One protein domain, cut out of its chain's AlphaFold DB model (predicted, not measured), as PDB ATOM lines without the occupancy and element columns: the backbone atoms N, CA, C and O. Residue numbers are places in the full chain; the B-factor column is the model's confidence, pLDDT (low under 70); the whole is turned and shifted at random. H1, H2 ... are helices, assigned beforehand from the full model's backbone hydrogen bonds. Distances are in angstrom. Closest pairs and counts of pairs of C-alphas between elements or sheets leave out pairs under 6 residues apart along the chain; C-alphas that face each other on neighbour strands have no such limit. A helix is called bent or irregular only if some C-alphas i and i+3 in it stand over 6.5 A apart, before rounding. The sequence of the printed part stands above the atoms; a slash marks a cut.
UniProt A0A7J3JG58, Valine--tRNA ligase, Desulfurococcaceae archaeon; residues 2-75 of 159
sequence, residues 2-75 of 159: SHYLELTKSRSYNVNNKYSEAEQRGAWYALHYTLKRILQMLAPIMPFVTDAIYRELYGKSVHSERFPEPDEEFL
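What this domain is: This is residues 2 to 75 of the 159 residues of the protein "Valine--tRNA ligase" of Desulfurococcaceae archaeon (UniProt A0A7J3JG58). One long helix, H2, has a shorter helix folded back beside each of its two ends, H1 at its start and H3 at its end, and a tail without named elements, residues 59 to 75, follows H3. The 74 printed residues include three named helices, H1, H2 and H3 in chain order, and no named strand; the class is all helix. The whole is loose, with a radius of gyration of the C-alphas of 14.5 A and spans of 40 by 29 by 23 A.

How they stand to each other: H2, residues 21 to 42, touches H3, residues 47 to 58, with residues 36 to 42 alone; the closest C-alphas, of Leu 39 and Thr 50, are 5.4 A apart. This helical hairpin runs opposite ways at a shallow tilt of 29 degrees. H1, residues 2 to 13, touches H2 with residues 8 to 13 alone, closest at the C-alphas of Ser 12 and Gln 24, 5.3 A. They also form a helical hairpin, opposite ways at a steep tilt of 40 degrees. H1 and H3 are apart. Every O i to N i+4 pair is within hydrogen-bond range in H2 and H3, and 6 of 8 in H1.

Where its parts are: H2 is 31.3 A long, from C-alpha 21 at (8.386, 5.531, 113.477) to C-alpha 42 at (-17.688, 13.412, 98.050). H1, 16.3 A, is irregular: C-alphas 7 and 10 are 7.0 A apart. H3, 15.7 A, ends at C-alpha 58, (-2.899, 8.640, 93.346).

The domain as a whole: The two C-alphas farthest apart, of Asn 16 and Pro 44, are 40.8 A apart. The printed part has no cut; the link H2 to H3 is tight and H1 to H2 short. No printed residue is under 70 in pLDDT.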
ATOM      1  N   SER A   2     -11.498  20.620 113.072       72.31
ATOM      2  CA  SER A   2     -10.176  21.000 113.608       72.31
ATOM      3  C   SER A   2      -9.590  20.007 114.623       72.31
ATOM      4  O   SER A   2      -8.403  19.729 114.558       72.31
ATOM      5  N   HIS A   3     -10.392  19.438 115.529       83.06
ATOM      6  CA  HIS A   3      -9.870  18.703 116.692       83.06
ATOM      7  C   HIS A   3      -8.927  17.538 116.354       83.06
ATOM      8  O   HIS A   3      -7.792  17.542 116.816       83.06
ATOM      9  N   TYR A   4      -9.359  16.573 115.534       83.62
ATOM     10  CA  TYR A   4      -8.542  15.389 115.234       83.62
ATOM     11  C   TYR A   4      -7.258  15.733 114.466       83.62
ATOM     12  O   TYR A   4      -6.187  15.210 114.768       83.62
ATOM     13  N   LEU A   5      -7.339  16.660 113.503       89.69
ATOM     14  CA  LEU A   5      -6.156  17.124 112.781       89.69
ATOM     15  C   LEU A   5      -5.164  17.803 113.727       89.69
ATOM     16  O   LEU A   5      -3.984  17.496 113.668       89.69
ATOM     17  N   GLU A   6      -5.621  18.684 114.620       90.69
ATOM     18  CA  GLU A   6      -4.737  19.321 115.605       90.69
ATOM     19  C   GLU A   6      -4.096  18.301 116.558       90.69
ATOM     20  O   GLU A   6      -2.893  18.371 116.789       90.69
ATOM     21  N   LEU A   7      -4.867  17.325 117.053       90.06
ATOM     22  CA  LEU A   7      -4.369  16.277 117.953       90.06
ATOM     23  C   LEU A   7      -3.307  15.392 117.288       90.06
ATOM     24  O   LEU A   7      -2.342  14.997 117.927       90.06
ATOM     25  N   THR A   8      -3.444  15.104 115.993       92.25
ATOM     26  CA  THR A   8      -2.510  14.222 115.273       92.25
ATOM     27  C   THR A   8      -1.266  14.933 114.739       92.25
ATOM     28  O   THR A   8      -0.336  14.256 114.292       92.25
ATOM     29  N   LYS A   9      -1.191  16.274 114.776       92.19
ATOM     30  CA  LYS A   9      -0.055  17.037 114.217       92.19
ATOM     31  C   LYS A   9       1.276  16.700 114.875       92.19
ATOM     32  O   LYS A   9       2.257  16.531 114.152       92.19
ATOM     33  N   SER A  10       1.327  16.617 116.206       91.81
ATOM     34  CA  SER A  10       2.576  16.331 116.928       91.81
ATOM     35  C   SER A  10       3.152  14.984 116.491       91.81
ATOM     36  O   SER A  10       4.311  14.915 116.081       91.81
ATOM     37  N   ARG A  11       2.300  13.955 116.459       94.06
ATOM     38  CA  ARG A  11       2.632  12.597 116.018       94.06
ATOM     39  C   ARG A  11       2.971  12.517 114.527       94.06
ATOM     40  O   ARG A  11       3.898  11.813 114.147       94.06
ATOM     41  N   SER A  12       2.265  13.268 113.682       94.56
ATOM     42  CA  SER A  12       2.459  13.246 112.222       94.56
ATOM     43  C   SER A  12       3.741  13.948 111.782       94.56
ATOM     44  O   SER A  12       4.452  13.431 110.919       94.56
ATOM     45  N   TYR A  13       4.038  15.124 112.343       94.12
ATOM     46  CA  TYR A  13       5.256  15.868 112.017       94.12
ATOM     47  C   TYR A  13       6.479  15.314 112.739       94.12
ATOM     48  O   TYR A  13       7.566  15.338 112.173       94.12
ATOM     49  N   ASN A  14       6.303  14.838 113.976       94.88
ATOM     50  CA  ASN A  14       7.351  14.250 114.805       94.88
ATOM     51  C   ASN A  14       8.648  15.089 114.850       94.88
ATOM     52  O   ASN A  14       9.749  14.551 114.799       94.88
ATOM     53  N   VAL A  15       8.522  16.424 114.936       87.75
ATOM     54  CA  VAL A  15       9.620  17.406 114.745       87.75
ATOM     55  C   VAL A  15      10.846  17.138 115.632       87.75
ATOM     56  O   VAL A  15      11.964  17.467 115.246       87.75
ATOM     57  N   ASN A  16      10.651  16.504 116.792       88.69
ATOM     58  CA  ASN A  16      11.708  16.193 117.758       88.69
ATOM     59  C   ASN A  16      11.987  14.685 117.913       88.69
ATOM     60  O   ASN A  16      12.625  14.299 118.888       88.69
ATOM     61  N   ASN A  17      11.490  13.832 117.009       93.12
ATOM     62  CA  ASN A  17      11.547  12.365 117.133       93.12
ATOM     63  C   ASN A  17      11.016  11.853 118.489       93.12
ATOM     64  O   ASN A  17      11.569  10.924 119.073       93.12
ATOM     65  N   LYS A  18       9.964  12.501 119.013       93.75
ATOM     66  CA  LYS A  18       9.307  12.126 120.275       93.75
ATOM     67  C   LYS A  18       8.581  10.786 120.136       93.75
ATOM     68  O   LYS A  18       8.601   9.980 121.057       93.75
ATOM     69  N   TYR A  19       7.940  10.581 118.991       95.25
ATOM     70  CA  TYR A  19       7.179   9.383 118.677       95.25
ATOM     71  C   TYR A  19       8.034   8.400 117.884       95.25
ATOM     72  O   TYR A  19       8.893   8.798 117.087       95.25
ATOM     73  N   SER A  20       7.774   7.112 118.070       96.31
ATOM     74  CA  SER A  20       8.375   6.064 117.256       96.31
ATOM     75  C   SER A  20       7.941   6.178 115.793       96.31
ATOM     76  O   SER A  20       6.888   6.727 115.456       96.31
ATOM     77  N   GLU A  21       8.734   5.591 114.897       96.50
ATOM     78  CA  GLU A  21       8.386   5.531 113.477       96.50
ATOM     79  C   GLU A  21       7.051   4.802 113.241       96.50
ATOM     80  O   GLU A  21       6.274   5.190 112.369       96.50
ATOM     81  N   ALA A  22       6.752   3.775 114.045       97.25
ATOM     82  CA  ALA A  22       5.486   3.049 113.977       97.25
ATOM     83  C   ALA A  22       4.290   3.954 114.317       97.25
ATOM     84  O   ALA A  22       3.304   3.965 113.579       97.25
ATOM     85  N   GLU A  23       4.386   4.757 115.377       95.12
ATOM     86  CA  GLU A  23       3.332   5.706 115.766       95.12
ATOM     87  C   GLU A  23       3.125   6.800 114.714       95.12
ATOM     88  O   GLU A  23       1.984   7.124 114.373       95.12
ATOM     89  N   GLN A  24       4.215   7.341 114.163       96.38
ATOM     90  CA  GLN A  24       4.153   8.346 113.103       96.38
ATOM     91  C   GLN A  24       3.497   7.788 111.833       96.38
ATOM     92  O   GLN A  24       2.579   8.402 111.282       96.38
ATOM     93  N   ARG A  25       3.907   6.590 111.393       97.25
ATOM     94  CA  ARG A  25       3.292   5.905 110.246       97.25
ATOM     95  C   ARG A  25       1.826   5.564 110.505       97.25
ATOM     96  O   ARG A  25       1.023   5.673 109.583       97.25
ATOM     97  N   GLY A  26       1.463   5.211 111.739       95.88
ATOM     98  CA  GLY A  26       0.071   5.001 112.143       95.88
ATOM     99  C   GLY A  26      -0.785   6.259 111.972       95.88
ATOM    100  O   GLY A  26      -1.874   6.190 111.400       95.88
ATOM    101  N   ALA A  27      -0.272   7.426 112.378       95.00
ATOM    102  CA  ALA A  27      -0.956   8.705 112.162       95.00
ATOM    103  C   ALA A  27      -1.135   9.014 110.667       95.00
ATOM    104  O   ALA A  27      -2.229   9.380 110.233       95.00
ATOM    105  N   TRP A  28      -0.090   8.818 109.857       96.81
ATOM    106  CA  TRP A  28      -0.177   9.008 108.406       96.81
ATOM    107  C   TRP A  28      -1.166   8.053 107.750       96.81
ATOM    108  O   TRP A  28      -1.930   8.481 106.887       96.81
ATOM    109  N   TYR A  29      -1.179   6.787 108.171       96.62
ATOM    110  CA  TYR A  29      -2.129   5.800 107.678       96.62
ATOM    111  C   TYR A  29      -3.565   6.247 107.944       96.62
ATOM    112  O   TYR A  29      -4.348   6.317 107.000       96.62
ATOM    113  N   ALA A  30      -3.893   6.623 109.184       93.56
ATOM    114  CA  ALA A  30      -5.233   7.080 109.543       93.56
ATOM    115  C   ALA A  30      -5.651   8.316 108.727       93.56
ATOM    116  O   ALA A  30      -6.719   8.324 108.116       93.56
ATOM    117  N   LEU A  31      -4.781   9.331 108.630       95.56
ATOM    118  CA  LEU A  31      -5.043  10.538 107.835       95.56
ATOM    119  C   LEU A  31      -5.271  10.219 106.354       95.56
ATOM    120  O   LEU A  31      -6.217  10.723 105.745       95.56
ATOM    121  N   HIS A  32      -4.420   9.373 105.777       96.56
ATOM    122  CA  HIS A  32      -4.506   8.964 104.381       96.56
ATOM    123  C   HIS A  32      -5.780   8.160 104.104       96.56
ATOM    124  O   HIS A  32      -6.521   8.470 103.170       96.56
ATOM    125  N   TYR A  33      -6.054   7.158 104.937       95.38
ATOM    126  CA  TYR A  33      -7.229   6.300 104.855       95.38
ATOM    127  C   TYR A  33      -8.523   7.126 104.930       95.38
ATOM    128  O   TYR A  33      -9.383   7.017 104.050       95.38
ATOM    129  N   THR A  34      -8.634   8.019 105.918       94.44
ATOM    130  CA  THR A  34      -9.810   8.879 106.086       94.44
ATOM    131  C   THR A  34      -9.961   9.854 104.918       94.44
ATOM    132  O   THR A  34     -11.056   9.969 104.365       94.44
ATOM    133  N   LEU A  35      -8.882  10.519 104.485       96.56
ATOM    134  CA  LEU A  35      -8.929  11.447 103.350       96.56
ATOM    135  C   LEU A  35      -9.373  10.741 102.064       96.56
ATOM    136  O   LEU A  35     -10.237  11.255 101.354       96.56
ATOM    137  N   LYS A  36      -8.825   9.556 101.776       97.44
ATOM    138  CA  LYS A  36      -9.190   8.764 100.594       97.44
ATOM    139  C   LYS A  36     -10.692   8.491 100.543       97.44
ATOM    140  O   LYS A  36     -11.321   8.756  99.520       97.44
ATOM    141  N   ARG A  37     -11.263   8.012 101.652       97.00
ATOM    142  CA  ARG A  37     -12.697   7.707 101.757       97.00
ATOM    143  C   ARG A  37     -13.556   8.961 101.644       97.00
ATOM    144  O   ARG A  37     -14.533   8.945 100.905       97.00
ATOM    145  N   ILE A  38     -13.160  10.064 102.285       96.94
ATOM    146  CA  ILE A  38     -13.849  11.358 102.148       96.94
ATOM    147  C   ILE A  38     -13.891  11.798 100.679       96.94
ATOM    148  O   ILE A  38     -14.950  12.186 100.192       96.94
ATOM    149  N   LEU A  39     -12.774  11.706  99.952       98.25
ATOM    150  CA  LEU A  39     -12.727  12.071  98.533       98.25
ATOM    151  C   LEU A  39     -13.646  11.184  97.685       98.25
ATOM    152  O   LEU A  39     -14.369  11.707  96.842       98.25
ATOM    153  N   GLN A  40     -13.659   9.871  97.929       98.25
ATOM    154  CA  GLN A  40     -14.544   8.938  97.222       98.25
ATOM    155  C   GLN A  40     -16.026   9.205  97.529       98.25
ATOM    156  O   GLN A  40     -16.842   9.252  96.613       98.25
ATOM    157  N   MET A  41     -16.379   9.442  98.796       97.81
ATOM    158  CA  MET A  41     -17.754   9.752  99.209       97.81
ATOM    159  C   MET A  41     -18.245  11.093  98.661       97.81
ATOM    160  O   MET A  41     -19.423  11.236  98.340       97.81
ATOM    161  N   LEU A  42     -17.357  12.084  98.562       98.12
ATOM    162  CA  LEU A  42     -17.688  13.412  98.050       98.12
ATOM    163  C   LEU A  42     -17.653  13.487  96.521       98.12
ATOM    164  O   LEU A  42     -18.153  14.469  95.973       98.12
ATOM    165  N   ALA A  43     -17.106  12.487  95.822       98.19
ATOM    166  CA  ALA A  43     -16.982  12.498  94.365       98.19
ATOM    167  C   ALA A  43     -18.313  12.718  93.616       98.19
ATOM    168  O   ALA A  43     -18.321  13.530  92.688       98.19
ATOM    169  N   PRO A  44     -19.454  12.126  94.030       97.31
ATOM    170  CA  PRO A  44     -20.751  12.400  93.402       97.31
ATOM    171  C   PRO A  44     -21.273  13.835  93.609       97.31
ATOM    172  O   PRO A  44     -22.126  14.283  92.849       97.31
ATOM    173  N   ILE A  45     -20.786  14.554  94.629       98.12
ATOM    174  CA  ILE A  45     -21.262  15.898  95.011       98.12
ATOM    175  C   ILE A  45     -20.311  16.989  94.497       98.12
ATOM    176  O   ILE A  45     -20.750  18.035  94.021       98.12
ATOM    177  N   MET A  46     -18.999  16.756  94.579       98.06
ATOM    178  CA  MET A  46     -17.938  17.694  94.193       98.06
ATOM    179  C   MET A  46     -16.955  17.046  93.202       98.06
ATOM    180  O   MET A  46     -15.768  16.888  93.519       98.06
ATOM    181  N   PRO A  47     -17.407  16.669  91.994       97.62
ATOM    182  CA  PRO A  47     -16.669  15.776  91.101       97.62
ATOM    183  C   PRO A  47     -15.334  16.336  90.617       97.62
ATOM    184  O   PRO A  47     -14.371  15.586  90.514       97.62
ATOM    185  N   PHE A  48     -15.242  17.638  90.340       98.25
ATOM    186  CA  PHE A  48     -14.005  18.239  89.825       98.25
ATOM    187  C   PHE A  48     -12.948  18.432  90.917       98.25
ATOM    188  O   PHE A  48     -11.775  18.151  90.697       98.25
ATOM    189  N   VAL A  49     -13.364  18.886  92.105       98.44
ATOM    190  CA  VAL A  49     -12.450  19.144  93.230       98.44
ATOM    191  C   VAL A  49     -11.874  17.836  93.759       98.44
ATOM    192  O   VAL A  49     -10.664  17.713  93.932       98.44
ATOM    193  N   THR A  50     -12.736  16.845  93.985       98.50
ATOM    194  CA  THR A  50     -12.305  15.529  94.472       98.50
ATOM    195  C   THR A  50     -11.417  14.817  93.456       98.50
ATOM    196  O   THR A  50     -10.393  14.274  93.857       98.50
ATOM    197  N   ASP A  51     -11.732  14.879  92.157       98.44
ATOM    198  CA  ASP A  51     -10.904  14.275  91.105       98.44
ATOM    199  C   ASP A  51      -9.530  14.937  90.981       98.44
ATOM    200  O   ASP A  51      -8.530  14.235  90.851       98.44
ATOM    201  N   ALA A  52      -9.454  16.269  91.081       98.62
ATOM    202  CA  ALA A  52      -8.182  16.988  91.057       98.62
ATOM    203  C   ALA A  52      -7.265  16.557  92.214       98.62
ATOM    204  O   ALA A  52      -6.111  16.198  91.983       98.62
ATOM    205  N   ILE A  53      -7.790  16.519  93.446       98.38
ATOM    206  CA  ILE A  53      -7.026  16.081  94.625       98.38
ATOM    207  C   ILE A  53      -6.631  14.602  94.497       98.38
ATOM    208  O   ILE A  53      -5.499  14.228  94.791       98.38
ATOM    209  N   TYR A  54      -7.549  13.742  94.050       98.38
ATOM    210  CA  TYR A  54      -7.293  12.305  93.942       98.38
ATOM    211  C   TYR A  54      -6.239  11.988  92.871       98.38
ATOM    212  O   TYR A  54      -5.393  11.121  93.081       98.38
ATOM    213  N   ARG A  55      -6.228  12.713  91.747       98.19
ATOM    214  CA  ARG A  55      -5.181  12.578  90.724       98.19
ATOM    215  C   ARG A  55      -3.815  13.003  91.235       98.19
ATOM    216  O   ARG A  55      -2.852  12.303  90.951       98.19
ATOM    217  N   GLU A  56      -3.740  14.090  91.995       98.25
ATOM    218  CA  GLU A  56      -2.485  14.536  92.608       98.25
ATOM    219  C   GLU A  56      -1.920  13.470  93.558       98.25
ATOM    220  O   GLU A  56      -0.735  13.158  93.523       98.25
ATOM    221  N   LEU A  57      -2.782  12.855  94.374       97.19
ATOM    222  CA  LEU A  57      -2.357  11.871  95.373       97.19
ATOM    223  C   LEU A  57      -2.088  10.473  94.796       97.19
ATOM    224  O   LEU A  57      -1.212   9.768  95.294       97.19
ATOM    225  N   TYR A  58      -2.860  10.040  93.795       96.81
ATOM    226  CA  TYR A  58      -2.899   8.640  93.346       96.81
ATOM    227  C   TYR A  58      -2.638   8.446  91.847       96.81
ATOM    228  O   TYR A  58      -2.627   7.308  91.379       96.81
ATOM    229  N   GLY A  59      -2.487   9.519  91.067       97.50
ATOM    230  CA  GLY A  59      -2.252   9.458  89.619       97.50
ATOM    231  C   GLY A  59      -3.442   8.967  88.784       97.50
ATOM    232  O   GLY A  59      -3.289   8.705  87.592       97.50
ATOM    233  N   LYS A  60      -4.634   8.830  89.376       97.50
ATOM    234  CA  LYS A  60      -5.847   8.314  88.716       97.50
ATOM    235  C   LYS A  60      -7.100   9.080  89.125       97.50
ATOM    236  O   LYS A  60      -7.068   9.878  90.053       97.50
ATOM    237  N   SER A  61      -8.198   8.843  88.410       98.12
ATOM    238  CA  SER A  61      -9.474   9.501  88.685       98.12
ATOM    239  C   SER A  61     -10.175   8.889  89.894       98.12
ATOM    240  O   SER A  61     -10.259   7.665  89.999       98.12
ATOM    241  N   VAL A  62     -10.769   9.720  90.750       98.25
ATOM    242  CA  VAL A  62     -11.640   9.216  91.828       98.25
ATOM    243  C   VAL A  62     -12.881   8.518  91.262       98.25
ATOM    244  O   VAL A  62     -13.379   7.566  91.849       98.25
ATOM    245  N   HIS A  63     -13.339   8.925  90.074       97.62
ATOM    246  CA  HIS A  63     -14.536   8.382  89.415       97.62
ATOM    247  C   HIS A  63     -14.343   6.966  88.859       97.62
ATOM    248  O   HIS A  63     -15.311   6.331  88.454       97.62
ATOM    249  N   SER A  64     -13.103   6.462  88.840       96.44
ATOM    250  CA  SER A  64     -12.814   5.049  88.555       96.44
ATOM    251  C   SER A  64     -12.825   4.155  89.798       96.44
ATOM    252  O   SER A  64     -12.678   2.939  89.678       96.44
ATOM    253  N   GLU A  65     -12.984   4.734  90.986       96.50
ATOM    254  CA  GLU A  65     -13.034   3.985  92.236       96.50
ATOM    255  C   GLU A  65     -14.447   3.497  92.550       96.50
ATOM    256  O   GLU A  65     -15.450   4.085  92.146       96.50
ATOM    257  N   ARG A  66     -14.525   2.424  93.341       95.44
ATOM    258  CA  ARG A  66     -15.787   2.015  93.961       95.44
ATOM    259  C   ARG A  66     -16.148   2.974  95.089       95.44
ATOM    260  O   ARG A  66     -15.266   3.537  95.741       95.44
ATOM    261  N   PHE A  67     -17.448   3.105  95.335       95.69
ATOM    262  CA  PHE A  67     -17.929   3.755  96.545       95.69
ATOM    263  C   PHE A  67     -17.391   2.995  97.775       95.69
ATOM    264  O   PHE A  67     -17.321   1.763  97.730       95.69
ATOM    265  N   PRO A  68     -16.926   3.694  98.823       94.81
ATOM    266  CA  PRO A  68     -16.276   3.040  99.948       94.81
ATOM    267  C   PRO A  68     -17.305   2.364 100.861       94.81
ATOM    268  O   PRO A  68     -18.255   3.004 101.304       94.81
ATOM    269  N   GLU A  69     -17.069   1.095 101.191       93.94
ATOM    270  CA  GLU A  69     -17.884   0.313 102.131       93.94
ATOM    271  C   GLU A  69     -17.286   0.361 103.545       93.94
ATOM    272  O   GLU A  69     -16.058   0.441 103.655       93.94
ATOM    273  N   PRO A  70     -18.079   0.348 104.629       91.44
ATOM    274  CA  PRO A  70     -17.554   0.323 105.996       91.44
ATOM    275  C   PRO A  70     -16.628  -0.876 106.238       91.44
ATOM    276  O   PRO A  70     -16.926  -1.980 105.790       91.44
ATOM    277  N   ASP A  71     -15.529  -0.665 106.964       91.06
ATOM    278  CA  ASP A  71     -14.702  -1.772 107.452       91.06
ATOM    279  C   ASP A  71     -15.290  -2.252 108.787       91.06
ATOM    280  O   ASP A  71     -15.394  -1.468 109.733       91.06
ATOM    281  N   GLU A  72     -15.716  -3.518 108.849       89.75
ATOM    282  CA  GLU A  72     -16.446  -4.086 109.998       89.75
ATOM    283  C   GLU A  72     -15.664  -3.959 111.313       89.75
ATOM    284  O   GLU A  72     -16.251  -3.651 112.347       89.75
ATOM    285  N   GLU A  73     -14.335  -4.080 111.253       86.62
ATOM    286  CA  GLU A  73     -13.431  -3.920 112.400       86.62
ATOM    287  C   GLU A  73     -13.561  -2.559 113.103       86.62
ATOM    288  O   GLU A  73     -13.385  -2.471 114.314       86.62
ATOM    289  N   PHE A  74     -13.921  -1.492 112.381       85.06
ATOM    290  CA  PHE A  74     -14.075  -0.158 112.971       85.06
ATOM    291  C   PHE A  74     -15.477   0.104 113.523       85.06
ATOM    292  O   PHE A  74     -15.687   1.129 114.169       85.06
ATOM    293  N   LEU A  75     -16.443  -0.783 113.268       84.00
ATOM    294  CA  LEU A  75     -17.815  -0.628 113.762       84.00
ATOM    295  C   LEU A  75     -17.975  -1.109 115.209       84.00
ATOM    296  O   LEU A  75     -18.905  -0.676 115.887       84.00
TER     297      LEU A  75